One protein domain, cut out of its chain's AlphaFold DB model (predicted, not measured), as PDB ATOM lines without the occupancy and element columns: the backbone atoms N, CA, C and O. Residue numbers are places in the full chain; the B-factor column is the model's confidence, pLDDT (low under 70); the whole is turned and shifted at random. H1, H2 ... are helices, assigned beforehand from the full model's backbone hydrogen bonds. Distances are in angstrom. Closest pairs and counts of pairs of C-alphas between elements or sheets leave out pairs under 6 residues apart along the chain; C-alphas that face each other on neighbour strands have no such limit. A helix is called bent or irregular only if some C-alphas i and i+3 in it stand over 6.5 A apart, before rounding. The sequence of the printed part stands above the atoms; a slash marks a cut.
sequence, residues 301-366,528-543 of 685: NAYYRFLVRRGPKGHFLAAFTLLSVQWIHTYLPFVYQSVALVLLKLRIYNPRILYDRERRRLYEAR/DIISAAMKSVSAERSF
ATOM      1  N   ASN A 301     212.842 295.372 251.242       86.62
ATOM      2  CA  ASN A 301     213.172 294.228 252.093       86.62
ATOM      3  C   ASN A 301     213.285 294.682 253.562       86.62
ATOM      4  O   ASN A 301     214.016 295.628 253.861       86.62
ATOM      5  N   ALA A 302     212.577 294.005 254.471       89.50
ATOM      6  CA  ALA A 302     212.562 294.333 255.897       89.50
ATOM      7  C   ALA A 302     213.977 294.389 256.502       89.50
ATOM      8  O   ALA A 302     214.259 295.261 257.319       89.50
ATOM      9  N   TYR A 303     214.892 293.534 256.031       90.25
ATOM     10  CA  TYR A 303     216.289 293.533 256.463       90.25
ATOM     11  C   TYR A 303     217.034 294.809 256.050       90.25
ATOM     12  O   TYR A 303     217.777 295.383 256.837       90.25
ATOM     13  N   TYR A 304     216.791 295.302 254.833       91.06
ATOM     14  CA  TYR A 304     217.381 296.558 254.372       91.06
ATOM     15  C   TYR A 304     216.840 297.746 255.173       91.06
ATOM     16  O   TYR A 304     217.617 298.591 255.603       91.06
ATOM     17  N   ARG A 305     215.529 297.769 255.459       90.69
ATOM     18  CA  ARG A 305     214.922 298.787 256.335       90.69
ATOM     19  C   ARG A 305     215.525 298.769 257.738       90.69
ATOM     20  O   ARG A 305     215.815 299.827 258.280       90.69
ATOM     21  N   PHE A 306     215.728 297.582 258.311       94.69
ATOM     22  CA  PHE A 306     216.351 297.429 259.624       94.69
ATOM     23  C   PHE A 306     217.783 297.975 259.641       94.69
ATOM     24  O   PHE A 306     218.143 298.719 260.549       94.69
ATOM     25  N   LEU A 307     218.579 297.669 258.611       93.38
ATOM     26  CA  LEU A 307     219.933 298.204 258.495       93.38
ATOM     27  C   LEU A 307     219.920 299.724 258.349       93.38
ATOM     28  O   LEU A 307     220.597 300.402 259.105       93.38
ATOM     29  N   VAL A 308     219.111 300.268 257.444       92.44
ATOM     30  CA  VAL A 308     219.029 301.715 257.197       92.44
ATOM     31  C   VAL A 308     218.592 302.501 258.441       92.44
ATOM     32  O   VAL A 308     219.093 303.601 258.669       92.44
ATOM     33  N   ARG A 309     217.729 301.926 259.290       94.62
ATOM     34  CA  ARG A 309     217.281 302.557 260.545       94.62
ATOM     35  C   ARG A 309     218.395 302.782 261.568       94.62
ATOM     36  O   ARG A 309     218.285 303.708 262.356       94.62
ATOM     37  N   ARG A 310     219.496 302.023 261.533       94.19
ATOM     38  CA  ARG A 310     220.640 302.196 262.456       94.19
ATOM     39  C   ARG A 310     221.575 303.360 262.078       94.19
ATOM     40  O   ARG A 310     222.770 303.336 262.386       94.19
ATOM     41  N   GLY A 311     221.059 304.356 261.361       94.00
ATOM     42  CA  GLY A 311     221.806 305.546 260.961       94.00
ATOM     43  C   GLY A 311     222.974 305.246 260.006       94.00
ATOM     44  O   GLY A 311     222.929 304.270 259.244       94.00
ATOM     45  N   PRO A 312     224.050 306.058 260.017       94.75
ATOM     46  CA  PRO A 312     225.157 305.942 259.062       94.75
ATOM     47  C   PRO A 312     225.841 304.570 259.079       94.75
ATOM     48  O   PRO A 312     226.110 303.998 258.024       94.75
ATOM     49  N   LYS A 313     226.055 303.991 260.270       95.19
ATOM     50  CA  LYS A 313     226.651 302.649 260.437       95.19
ATOM     51  C   LYS A 313     225.832 301.581 259.708       95.19
ATOM     52  O   LYS A 313     226.381 300.701 259.048       95.19
ATOM     53  N   GLY A 314     224.511 301.705 259.787       95.06
ATOM     54  CA  GLY A 314     223.558 300.864 259.087       95.06
ATOM     55  C   GLY A 314     223.658 300.932 257.561       95.06
ATOM     56  O   GLY A 314     223.653 299.900 256.886       95.06
ATOM     57  N   HIS A 315     223.845 302.137 257.018       92.00
ATOM     58  CA  HIS A 315     224.039 302.357 255.583       92.00
ATOM     59  C   HIS A 315     225.350 301.748 255.084       92.00
ATOM     60  O   HIS A 315     225.357 301.092 254.042       92.00
ATOM     61  N   PHE A 316     226.442 301.891 255.844       95.88
ATOM     62  CA  PHE A 316     227.711 301.232 255.524       95.88
ATOM     63  C   PHE A 316     227.564 299.708 255.495       95.88
ATOM     64  O   PHE A 316     228.051 299.067 254.564       95.88
ATOM     65  N   LEU A 317     226.842 299.122 256.455       96.19
ATOM     66  CA  LEU A 317     226.595 297.680 256.481       96.19
ATOM     67  C   LEU A 317     225.729 297.223 255.292       96.19
ATOM     68  O   LEU A 317     226.005 296.199 254.663       96.19
ATOM     69  N   ALA A 318     224.700 297.997 254.943       94.31
ATOM     70  CA  ALA A 318     223.850 297.727 253.785       94.31
ATOM     71  C   ALA A 318     224.639 297.813 252.465       94.31
ATOM     72  O   ALA A 318     224.532 296.930 251.615       94.31
ATOM     73  N   ALA A 319     225.498 298.824 252.312       94.19
ATOM     74  CA  ALA A 319     226.378 298.958 251.154       94.19
ATOM     75  C   ALA A 319     227.408 297.817 251.082       94.19
ATOM     76  O   ALA A 319     227.626 297.238 250.017       94.19
ATOM     77  N   PHE A 320     228.000 297.436 252.215       95.94
ATOM     78  CA  PHE A 320     228.973 296.348 252.286       95.94
ATOM     79  C   PHE A 320     228.354 294.985 251.954       95.94
ATOM     80  O   PHE A 320     228.959 294.183 251.238       95.94
ATOM     81  N   THR A 321     227.136 294.714 252.425       94.25
ATOM     82  CA  THR A 321     226.414 293.472 252.099       94.25
ATOM     83  C   THR A 321     226.031 293.416 250.622       94.25
ATOM     84  O   THR A 321     226.234 292.381 249.986       94.25
ATOM     85  N   LEU A 322     225.578 294.531 250.040       91.44
ATOM     86  CA  LEU A 322     225.342 294.651 248.599       91.44
ATOM     87  C   LEU A 322     226.614 294.390 247.786       91.44
ATOM     88  O   LEU A 322     226.599 293.564 246.870       91.44
ATOM     89  N   LEU A 323     227.723 295.033 248.161       95.81
ATOM     90  CA  LEU A 323     229.014 294.848 247.506       95.81
ATOM     91  C   LEU A 323     229.488 293.397 247.620       95.81
ATOM     92  O   LEU A 323     229.936 292.825 246.632       95.81
ATOM     93  N   SER A 324     229.333 292.775 248.790       93.56
ATOM     94  CA  SER A 324     229.705 291.375 249.027       93.56
ATOM     95  C   SER A 324     228.881 290.418 248.170       93.56
ATOM     96  O   SER A 324     229.434 289.521 247.539       93.56
ATOM     97  N   VAL A 325     227.566 290.627 248.083       93.88
ATOM     98  CA  VAL A 325     226.674 289.818 247.242       93.88
ATOM     99  C   VAL A 325     227.034 289.980 245.767       93.88
ATOM    100  O   VAL A 325     227.162 288.984 245.052       93.88
ATOM    101  N   GLN A 326     227.265 291.209 245.305       93.25
ATOM    102  CA  GLN A 326     227.672 291.467 243.926       93.25
ATOM    103  C   GLN A 326     229.053 290.879 243.622       93.25
ATOM    104  O   GLN A 326     229.254 290.299 242.553       93.25
ATOM    105  N   TRP A 327     229.989 290.963 244.568       95.50
ATOM    106  CA  TRP A 327     231.313 290.365 244.462       95.50
ATOM    107  C   TRP A 327     231.212 288.843 244.369       95.50
ATOM    108  O   TRP A 327     231.749 288.255 243.435       95.50
ATOM    109  N   ILE A 328     230.436 288.195 245.241       93.81
ATOM    110  CA  ILE A 328     230.185 286.751 245.169       93.81
ATOM    111  C   ILE A 328     229.566 286.399 243.813       93.81
ATOM    112  O   ILE A 328     230.097 285.554 243.105       93.81
ATOM    113  N   HIS A 329     228.507 287.073 243.371       90.50
ATOM    114  CA  HIS A 329     227.887 286.752 242.082       90.50
ATOM    115  C   HIS A 329     228.817 286.960 240.881       90.50
ATOM    116  O   HIS A 329     228.753 286.189 239.922       90.50
ATOM    117  N   THR A 330     229.690 287.965 240.937       93.44
ATOM    118  CA  THR A 330     230.622 288.278 239.849       93.44
ATOM    119  C   THR A 330     231.800 287.315 239.837       93.44
ATOM    120  O   THR A 330     232.134 286.776 238.785       93.44
ATOM    121  N   TYR A 331     232.418 287.067 240.992       93.19
ATOM    122  CA  TYR A 331     233.676 286.331 241.097       93.19
ATOM    123  C   TYR A 331     233.498 284.834 241.344       93.19
ATOM    124  O   TYR A 331     234.352 284.065 240.905       93.19
ATOM    125  N   LEU A 332     232.399 284.381 241.961       92.81
ATOM    126  CA  LEU A 332     232.166 282.956 242.226       92.81
ATOM    127  C   LEU A 332     232.232 282.110 240.941       92.81
ATOM    128  O   LEU A 332     232.929 281.099 240.968       92.81
ATOM    129  N   PRO A 333     231.648 282.507 239.788       90.44
ATOM    130  CA  PRO A 333     231.817 281.764 238.538       90.44
ATOM    131  C   PRO A 333     233.274 281.678 238.059       90.44
ATOM    132  O   PRO A 333     233.669 280.656 237.497       90.44
ATOM    133  N   PHE A 334     234.091 282.713 238.286       91.50
ATOM    134  CA  PHE A 334     235.509 282.715 237.907       91.50
ATOM    135  C   PHE A 334     236.357 281.857 238.842       91.50
ATOM    136  O   PHE A 334     237.169 281.067 238.364       91.50
ATOM    137  N   VAL A 335     236.149 281.972 240.158       91.12
ATOM    138  CA  VAL A 335     236.797 281.122 241.171       91.12
ATOM    139  C   VAL A 335     236.455 279.665 240.906       91.12
ATOM    140  O   VAL A 335     237.301 278.781 240.922       91.12
ATOM    141  N   TYR A 336     235.202 279.416 240.579       91.44
ATOM    142  CA  TYR A 336     234.741 278.103 240.223       91.44
ATOM    143  C   TYR A 336     235.438 277.551 238.969       91.44
ATOM    144  O   TYR A 336     235.910 276.412 238.958       91.44
ATOM    145  N   GLN A 337     235.524 278.351 237.901       88.50
ATOM    146  CA  GLN A 337     236.214 277.957 236.672       88.50
ATOM    147  C   GLN A 337     237.705 277.720 236.918       88.50
ATOM    148  O   GLN A 337     238.262 276.758 236.390       88.50
ATOM    149  N   SER A 338     238.354 278.553 237.735       89.75
ATOM    150  CA  SER A 338     239.769 278.393 238.059       89.75
ATOM    151  C   SER A 338     240.014 277.133 238.891       89.75
ATOM    152  O   SER A 338     240.909 276.360 238.555       89.75
ATOM    153  N   VAL A 339     239.169 276.845 239.887       91.69
ATOM    154  CA  VAL A 339     239.222 275.598 240.667       91.69
ATOM    155  C   VAL A 339     238.993 274.386 239.768       91.69
ATOM    156  O   VAL A 339     239.757 273.426 239.835       91.69
ATOM    157  N   ALA A 340     238.005 274.433 238.873       87.12
ATOM    158  CA  ALA A 340     237.761 273.354 237.921       87.12
ATOM    159  C   ALA A 340     238.970 273.108 236.999       87.12
ATOM    160  O   ALA A 340     239.349 271.958 236.775       87.12
ATOM    161  N   LEU A 341     239.619 274.170 236.509       88.38
ATOM    162  CA  LEU A 341     240.837 274.070 235.699       88.38
ATOM    163  C   LEU A 341     242.021 273.512 236.494       88.38
ATOM    164  O   LEU A 341     242.768 272.686 235.970       88.38
ATOM    165  N   VAL A 342     242.188 273.921 237.752       93.12
ATOM    166  CA  VAL A 342     243.232 273.393 238.640       93.12
ATOM    167  C   VAL A 342     242.997 271.909 238.915       93.12
ATOM    168  O   VAL A 342     243.914 271.109 238.744       93.12
ATOM    169  N   LEU A 343     241.767 271.508 239.242       91.00
ATOM    170  CA  LEU A 343     241.402 270.104 239.466       91.00
ATOM    171  C   LEU A 343     241.594 269.241 238.212       91.00
ATOM    172  O   LEU A 343     242.021 268.088 238.319       91.00
ATOM    173  N   LEU A 344     241.321 269.800 237.029       87.81
ATOM    174  CA  LEU A 344     241.567 269.138 235.750       87.81
ATOM    175  C   LEU A 344     243.072 268.990 235.478       87.81
ATOM    176  O   LEU A 344     243.531 267.913 235.096       87.81
ATOM    177  N   LYS A 345     243.854 270.050 235.716       91.06
ATOM    178  CA  LYS A 345     245.306 270.065 235.486       91.06
ATOM    179  C   LYS A 345     246.054 269.139 236.443       91.06
ATOM    180  O   LYS A 345     247.004 268.483 236.030       91.06
ATOM    181  N   LEU A 346     245.595 269.039 237.689       93.06
ATOM    182  CA  LEU A 346     246.156 268.132 238.689       93.06
ATOM    183  C   LEU A 346     245.762 266.663 238.463       93.06
ATOM    184  O   LEU A 346     246.178 265.809 239.238       93.06
ATOM    185  N   ARG A 347     244.957 266.344 237.433       86.19
ATOM    186  CA  ARG A 347     244.422 264.993 237.160       86.19
ATOM    187  C   ARG A 347     243.682 264.349 238.345       86.19
ATOM    188  O   ARG A 347     243.379 263.161 238.299       86.19
ATOM    189  N   ILE A 348     243.342 265.126 239.377       89.06
ATOM    190  CA  ILE A 348     242.538 264.670 240.520       89.06
ATOM    191  C   ILE A 348     241.122 264.347 240.034       89.06
ATOM    192  O   ILE A 348     240.487 263.402 240.501       89.06
ATOM    193  N   TYR A 349     240.636 265.098 239.040       82.38
ATOM    194  CA  TYR A 349     239.384 264.783 238.374       82.38
ATOM    195  C   TYR A 349     239.610 263.793 237.230       82.38
ATOM    196  O   TYR A 349     240.334 264.087 236.280       82.38
ATOM    197  N   ASN A 350     238.958 262.628 237.290       80.94
ATOM    198  CA  ASN A 350     239.017 261.651 236.208       80.94
ATOM    199  C   ASN A 350     238.307 262.231 234.964       80.94
ATOM    200  O   ASN A 350     237.080 262.395 234.989       80.94
ATOM    201  N   PRO A 351     239.031 262.531 233.868       77.69
ATOM    202  CA  PRO A 351     238.454 263.179 232.689       77.69
ATOM    203  C   PRO A 351     237.377 262.319 232.015       77.69
ATOM    204  O   PRO A 351     236.535 262.850 231.292       77.69
ATOM    205  N   ARG A 352     237.346 261.005 232.289       81.88
ATOM    206  CA  ARG A 352     236.324 260.089 231.764       81.88
ATOM    207  C   ARG A 352     234.920 260.425 232.262       81.88
ATOM    208  O   ARG A 352     233.995 260.418 231.467       81.88
ATOM    209  N   ILE A 353     234.763 260.814 233.531       81.75
ATOM    210  CA  ILE A 353     233.444 261.141 234.116       81.75
ATOM    211  C   ILE A 353     232.835 262.369 233.427       81.75
ATOM    212  O   ILE A 353     231.637 262.432 233.150       81.75
ATOM    213  N   LEU A 354     233.693 263.346 233.142       78.81
ATOM    214  CA  LEU A 354     233.371 264.546 232.385       78.81
ATOM    215  C   LEU A 354     232.918 264.174 230.959       78.81
ATOM    216  O   LEU A 354     231.829 264.566 230.532       78.81
ATOM    217  N   TYR A 355     233.711 263.357 230.267       83.06
ATOM    218  CA  TYR A 355     233.433 262.924 228.897       83.06
ATOM    219  C   TYR A 355     232.151 262.084 228.787       83.06
ATOM    220  O   TYR A 355     231.337 262.314 227.897       83.06
ATOM    221  N   ASP A 356     231.919 261.156 229.717       85.81
ATOM    222  CA  ASP A 356     230.741 260.286 229.721       85.81
ATOM    223  C   ASP A 356     229.448 261.073 229.932       85.81
ATOM    224  O   ASP A 356     228.420 260.765 229.326       85.81
ATOM    225  N   ARG A 357     229.485 262.133 230.746       80.19
ATOM    226  CA  ARG A 357     228.322 262.998 230.958       80.19
ATOM    227  C   ARG A 357     228.015 263.867 229.744       80.19
ATOM    228  O   ARG A 357     226.847 264.029 229.393       80.19
ATOM    229  N   GLU A 358     229.037 264.424 229.101       84.06
ATOM    230  CA  GLU A 358     228.861 265.179 227.856       84.06
ATOM    231  C   GLU A 358     228.337 264.266 226.744       84.06
ATOM    232  O   GLU A 358     227.378 264.606 226.052       84.06
ATOM    233  N   ARG A 359     228.881 263.050 226.657       86.50
ATOM    234  CA  ARG A 359     228.404 262.014 225.749       86.50
ATOM    235  C   ARG A 359     226.945 261.654 226.034       86.50
ATOM    236  O   ARG A 359     226.164 261.597 225.092       86.50
ATOM    237  N   ARG A 360     226.535 261.499 227.302       86.06
ATOM    238  CA  ARG A 360     225.120 261.310 227.685       86.06
ATOM    239  C   ARG A 360     224.241 262.483 227.265       86.06
ATOM    240  O   ARG A 360     223.202 262.239 226.671       86.06
ATOM    241  N   ARG A 361     224.660 263.735 227.477       83.38
ATOM    242  CA  ARG A 361     223.902 264.914 227.013       83.38
ATOM    243  C   ARG A 361     223.768 264.960 225.495       83.38
ATOM    244  O   ARG A 361     222.707 265.306 224.995       83.38
ATOM    245  N   LEU A 362     224.820 264.609 224.758       89.69
ATOM    246  CA  LEU A 362     224.772 264.522 223.299       89.69
ATOM    247  C   LEU A 362     223.885 263.364 222.833       89.69
ATOM    248  O   LEU A 362     223.143 263.530 221.870       89.69
ATOM    249  N   TYR A 363     223.914 262.222 223.525       85.88
ATOM    250  CA  TYR A 363     222.989 261.122 223.270       85.88
ATOM    251  C   TYR A 363     221.548 261.516 223.586       85.88
ATOM    252  O   TYR A 363     220.671 261.221 222.792       85.88
ATOM    253  N   GLU A 364     221.281 262.236 224.672       87.62
ATOM    254  CA  GLU A 364     219.948 262.758 224.988       87.62
ATOM    255  C   GLU A 364     219.506 263.842 223.996       87.62
ATOM    256  O   GLU A 364     218.337 263.905 223.639       87.62
ATOM    257  N   ALA A 365     220.422 264.667 223.493       86.38
ATOM    258  CA  ALA A 365     220.106 265.674 222.484       86.38
ATOM    259  C   ALA A 365     219.836 265.061 221.099       86.38
ATOM    260  O   ALA A 365     219.002 265.578 220.364       86.38
ATOM    261  N   ARG A 366     220.540 263.978 220.733       86.25
ATOM    262  CA  ARG A 366     220.404 263.313 219.422       86.25
ATOM    263  C   ARG A 366     219.359 262.198 219.400       86.25
ATOM    264  O   ARG A 366     218.670 262.035 218.405       86.25
ATOM    265  N   ASP A 528     226.734 270.585 238.840       62.25
ATOM    266  CA  ASP A 528     227.122 271.960 238.540       62.25
ATOM    267  C   ASP A 528     228.630 272.019 238.337       62.25
ATOM    268  O   ASP A 528     229.052 272.501 237.271       62.25
ATOM    269  N   ILE A 529     229.369 271.349 239.257       60.06
ATOM    270  CA  ILE A 529     230.741 270.775 239.111       60.06
ATOM    271  C   ILE A 529     231.267 270.790 237.673       60.06
ATOM    272  O   ILE A 529     231.991 271.628 237.114       60.06
ATOM    273  N   ILE A 530     230.747 269.759 237.054       62.66
ATOM    274  CA  ILE A 530     231.112 269.216 235.778       62.66
ATOM    275  C   ILE A 530     230.533 270.092 234.661       62.66
ATOM    276  O   ILE A 530     231.161 270.251 233.614       62.66
ATOM    277  N   SER A 531     229.358 270.696 234.867       68.44
ATOM    278  CA  SER A 531     228.693 271.505 233.844       68.44
ATOM    279  C   SER A 531     229.454 272.788 233.501       68.44
ATOM    280  O   SER A 531     229.527 273.149 232.323       68.44
ATOM    281  N   ALA A 532     230.042 273.464 234.490       67.19
ATOM    282  CA  ALA A 532     230.781 274.702 234.262       67.19
ATOM    283  C   ALA A 532     232.201 274.444 233.725       67.19
ATOM    284  O   ALA A 532     232.628 275.164 232.822       67.19
ATOM    285  N   ALA A 533     232.863 273.357 234.142       66.62
ATOM    286  CA  ALA A 533     234.108 272.888 233.519       66.62
ATOM    287  C   ALA A 533     233.922 272.545 232.023       66.62
ATOM    288  O   ALA A 533     234.781 272.806 231.186       66.62
ATOM    289  N   MET A 534     232.766 271.990 231.655       64.69
ATOM    290  CA  MET A 534     232.438 271.680 230.258       64.69
ATOM    291  C   MET A 534     232.160 272.919 229.409       64.69
ATOM    292  O   MET A 534     232.561 272.990 228.244       64.69
ATOM    293  N   LYS A 535     231.492 273.921 229.991       71.06
ATOM    294  CA  LYS A 535     231.268 275.210 229.327       71.06
ATOM    295  C   LYS A 535     232.587 275.927 229.046       71.06
ATOM    296  O   LYS A 535     232.721 276.471 227.953       71.06
ATOM    297  N   SER A 536     233.562 275.885 229.961       64.88
ATOM    298  CA  SER A 536     234.873 276.505 229.724       64.88
ATOM    299  C   SER A 536     235.644 275.805 228.599       64.88
ATOM    300  O   SER A 536     236.148 276.480 227.706       64.88
ATOM    301  N   VAL A 537     235.641 274.466 228.552       69.62
ATOM    302  CA  VAL A 537     236.278 273.695 227.463       69.62
ATOM    303  C   VAL A 537     235.587 273.931 226.110       69.62
ATOM    304  O   VAL A 537     236.247 274.063 225.078       69.62
ATOM    305  N   SER A 538     234.254 274.016 226.092       67.94
ATOM    306  CA  SER A 538     233.489 274.318 224.873       67.94
ATOM    307  C   SER A 538     233.750 275.740 224.367       67.94
ATOM    308  O   SER A 538     233.931 275.939 223.163       67.94
ATOM    309  N   ALA A 539     233.828 276.718 225.276       66.00
ATOM    310  CA  ALA A 539     234.184 278.097 224.951       66.00
ATOM    311  C   ALA A 539     235.601 278.181 224.358       66.00
ATOM    312  O   ALA A 539     235.790 278.785 223.301       66.00
ATOM    313  N   GLU A 540     236.571 277.479 224.947       62.56
ATOM    314  CA  GLU A 540     237.948 277.408 224.447       62.56
ATOM    315  C   GLU A 540     238.024 276.786 223.039       62.56
ATOM    316  O   GLU A 540     238.655 277.341 222.134       62.56
ATOM    317  N   ARG A 541     237.295 275.689 222.787       66.94
ATOM    318  CA  ARG A 541     237.222 275.059 221.452       66.94
ATOM    319  C   ARG A 541     236.566 275.957 220.400       66.94
ATOM    320  O   ARG A 541     236.986 275.942 219.240       66.94
ATOM    321  N   SER A 542     235.549 276.733 220.779       64.81
ATOM    322  CA  SER A 542     234.880 277.675 219.871       64.81
ATOM    323  C   SER A 542     235.798 278.834 219.467       64.81
ATOM    324  O   SER A 542     235.858 279.185 218.288       64.81
ATOM    325  N   PHE A 543     236.612 279.332 220.404       63.38
ATOM    326  CA  PHE A 543     237.608 280.371 220.150       63.38
ATOM    327  C   PHE A 543     238.700 279.897 219.174       63.38
ATOM    328  O   PHE A 543     239.069 280.610 218.240       63.38
TER     329      PHE A 543
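This is residues 301 to 366 and 528 to 543 of the 685 residues of an uncharacterized protein of Thalassiosira oceanica (UniProt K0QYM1). One long bent helix, H2, makes most of the length of an open, elongated chain of helices; short H1 folds back on its first end as a hairpin, and near its other end H4 crosses arm H2b, with H3 beyond it. The ends of H3 and H4, residues 359 to 366 and 538 to 543, stick out. The printed part has 82 residues, with four named helices in the order H1, H2, H3, H4 and no named strand: all helix. It is extended, with a radius of gyration of the C-alphas of 20.0 A and spans of 57 by 30 by 25 A.

Look first at H2, residues 311 to 345, assigned as one helix by its hydrogen bonds but bent: C-alphas 330 and 333 are 6.8 A apart, and arms H2a, 311 to 330, and H2b, 333 to 345, stand at a steep tilt of 40 degrees. With residues 314 to 318 alone, H2a touches H1, residues 302 to 309, opposite ways at 44 degrees, a steep tilt; the closest C-alphas, of Leu 307 and Gly 314, are 4.5 A apart. H2b touches H4, residues 528 to 543, with residues 336 to 341 alone, about perpendicular at 85 degrees; the closest C-alphas, of Ala 340 and Ala 533, are 5.7 A apart. H3, residues 351 to 366, only just touches H4, with 3 pairs of C-alphas within 8 A, the closest those of Leu 354 and Ile 530 at 6.2 A. H2b and H3 are close but not clearly touching. Every O i to N i+4 pair is within hydrogen-bond range in H1, H2a, H2b and H3; in H4, 11 of 12 are.

Find C-alpha 311 at (221.806, 305.546, 260.961); from there H2a runs 28.7 A to C-alpha 330. H3 is 22.4 A long; H4 runs 22.8 A to C-alpha 543 at (237.608, 280.371, 220.150).

Residues 367 to 527 are not printed; C-alphas 366 and 528 are 22.0 A apart across this cut. Residues 528 to 534 and 536 to 543 have pLDDT under 70.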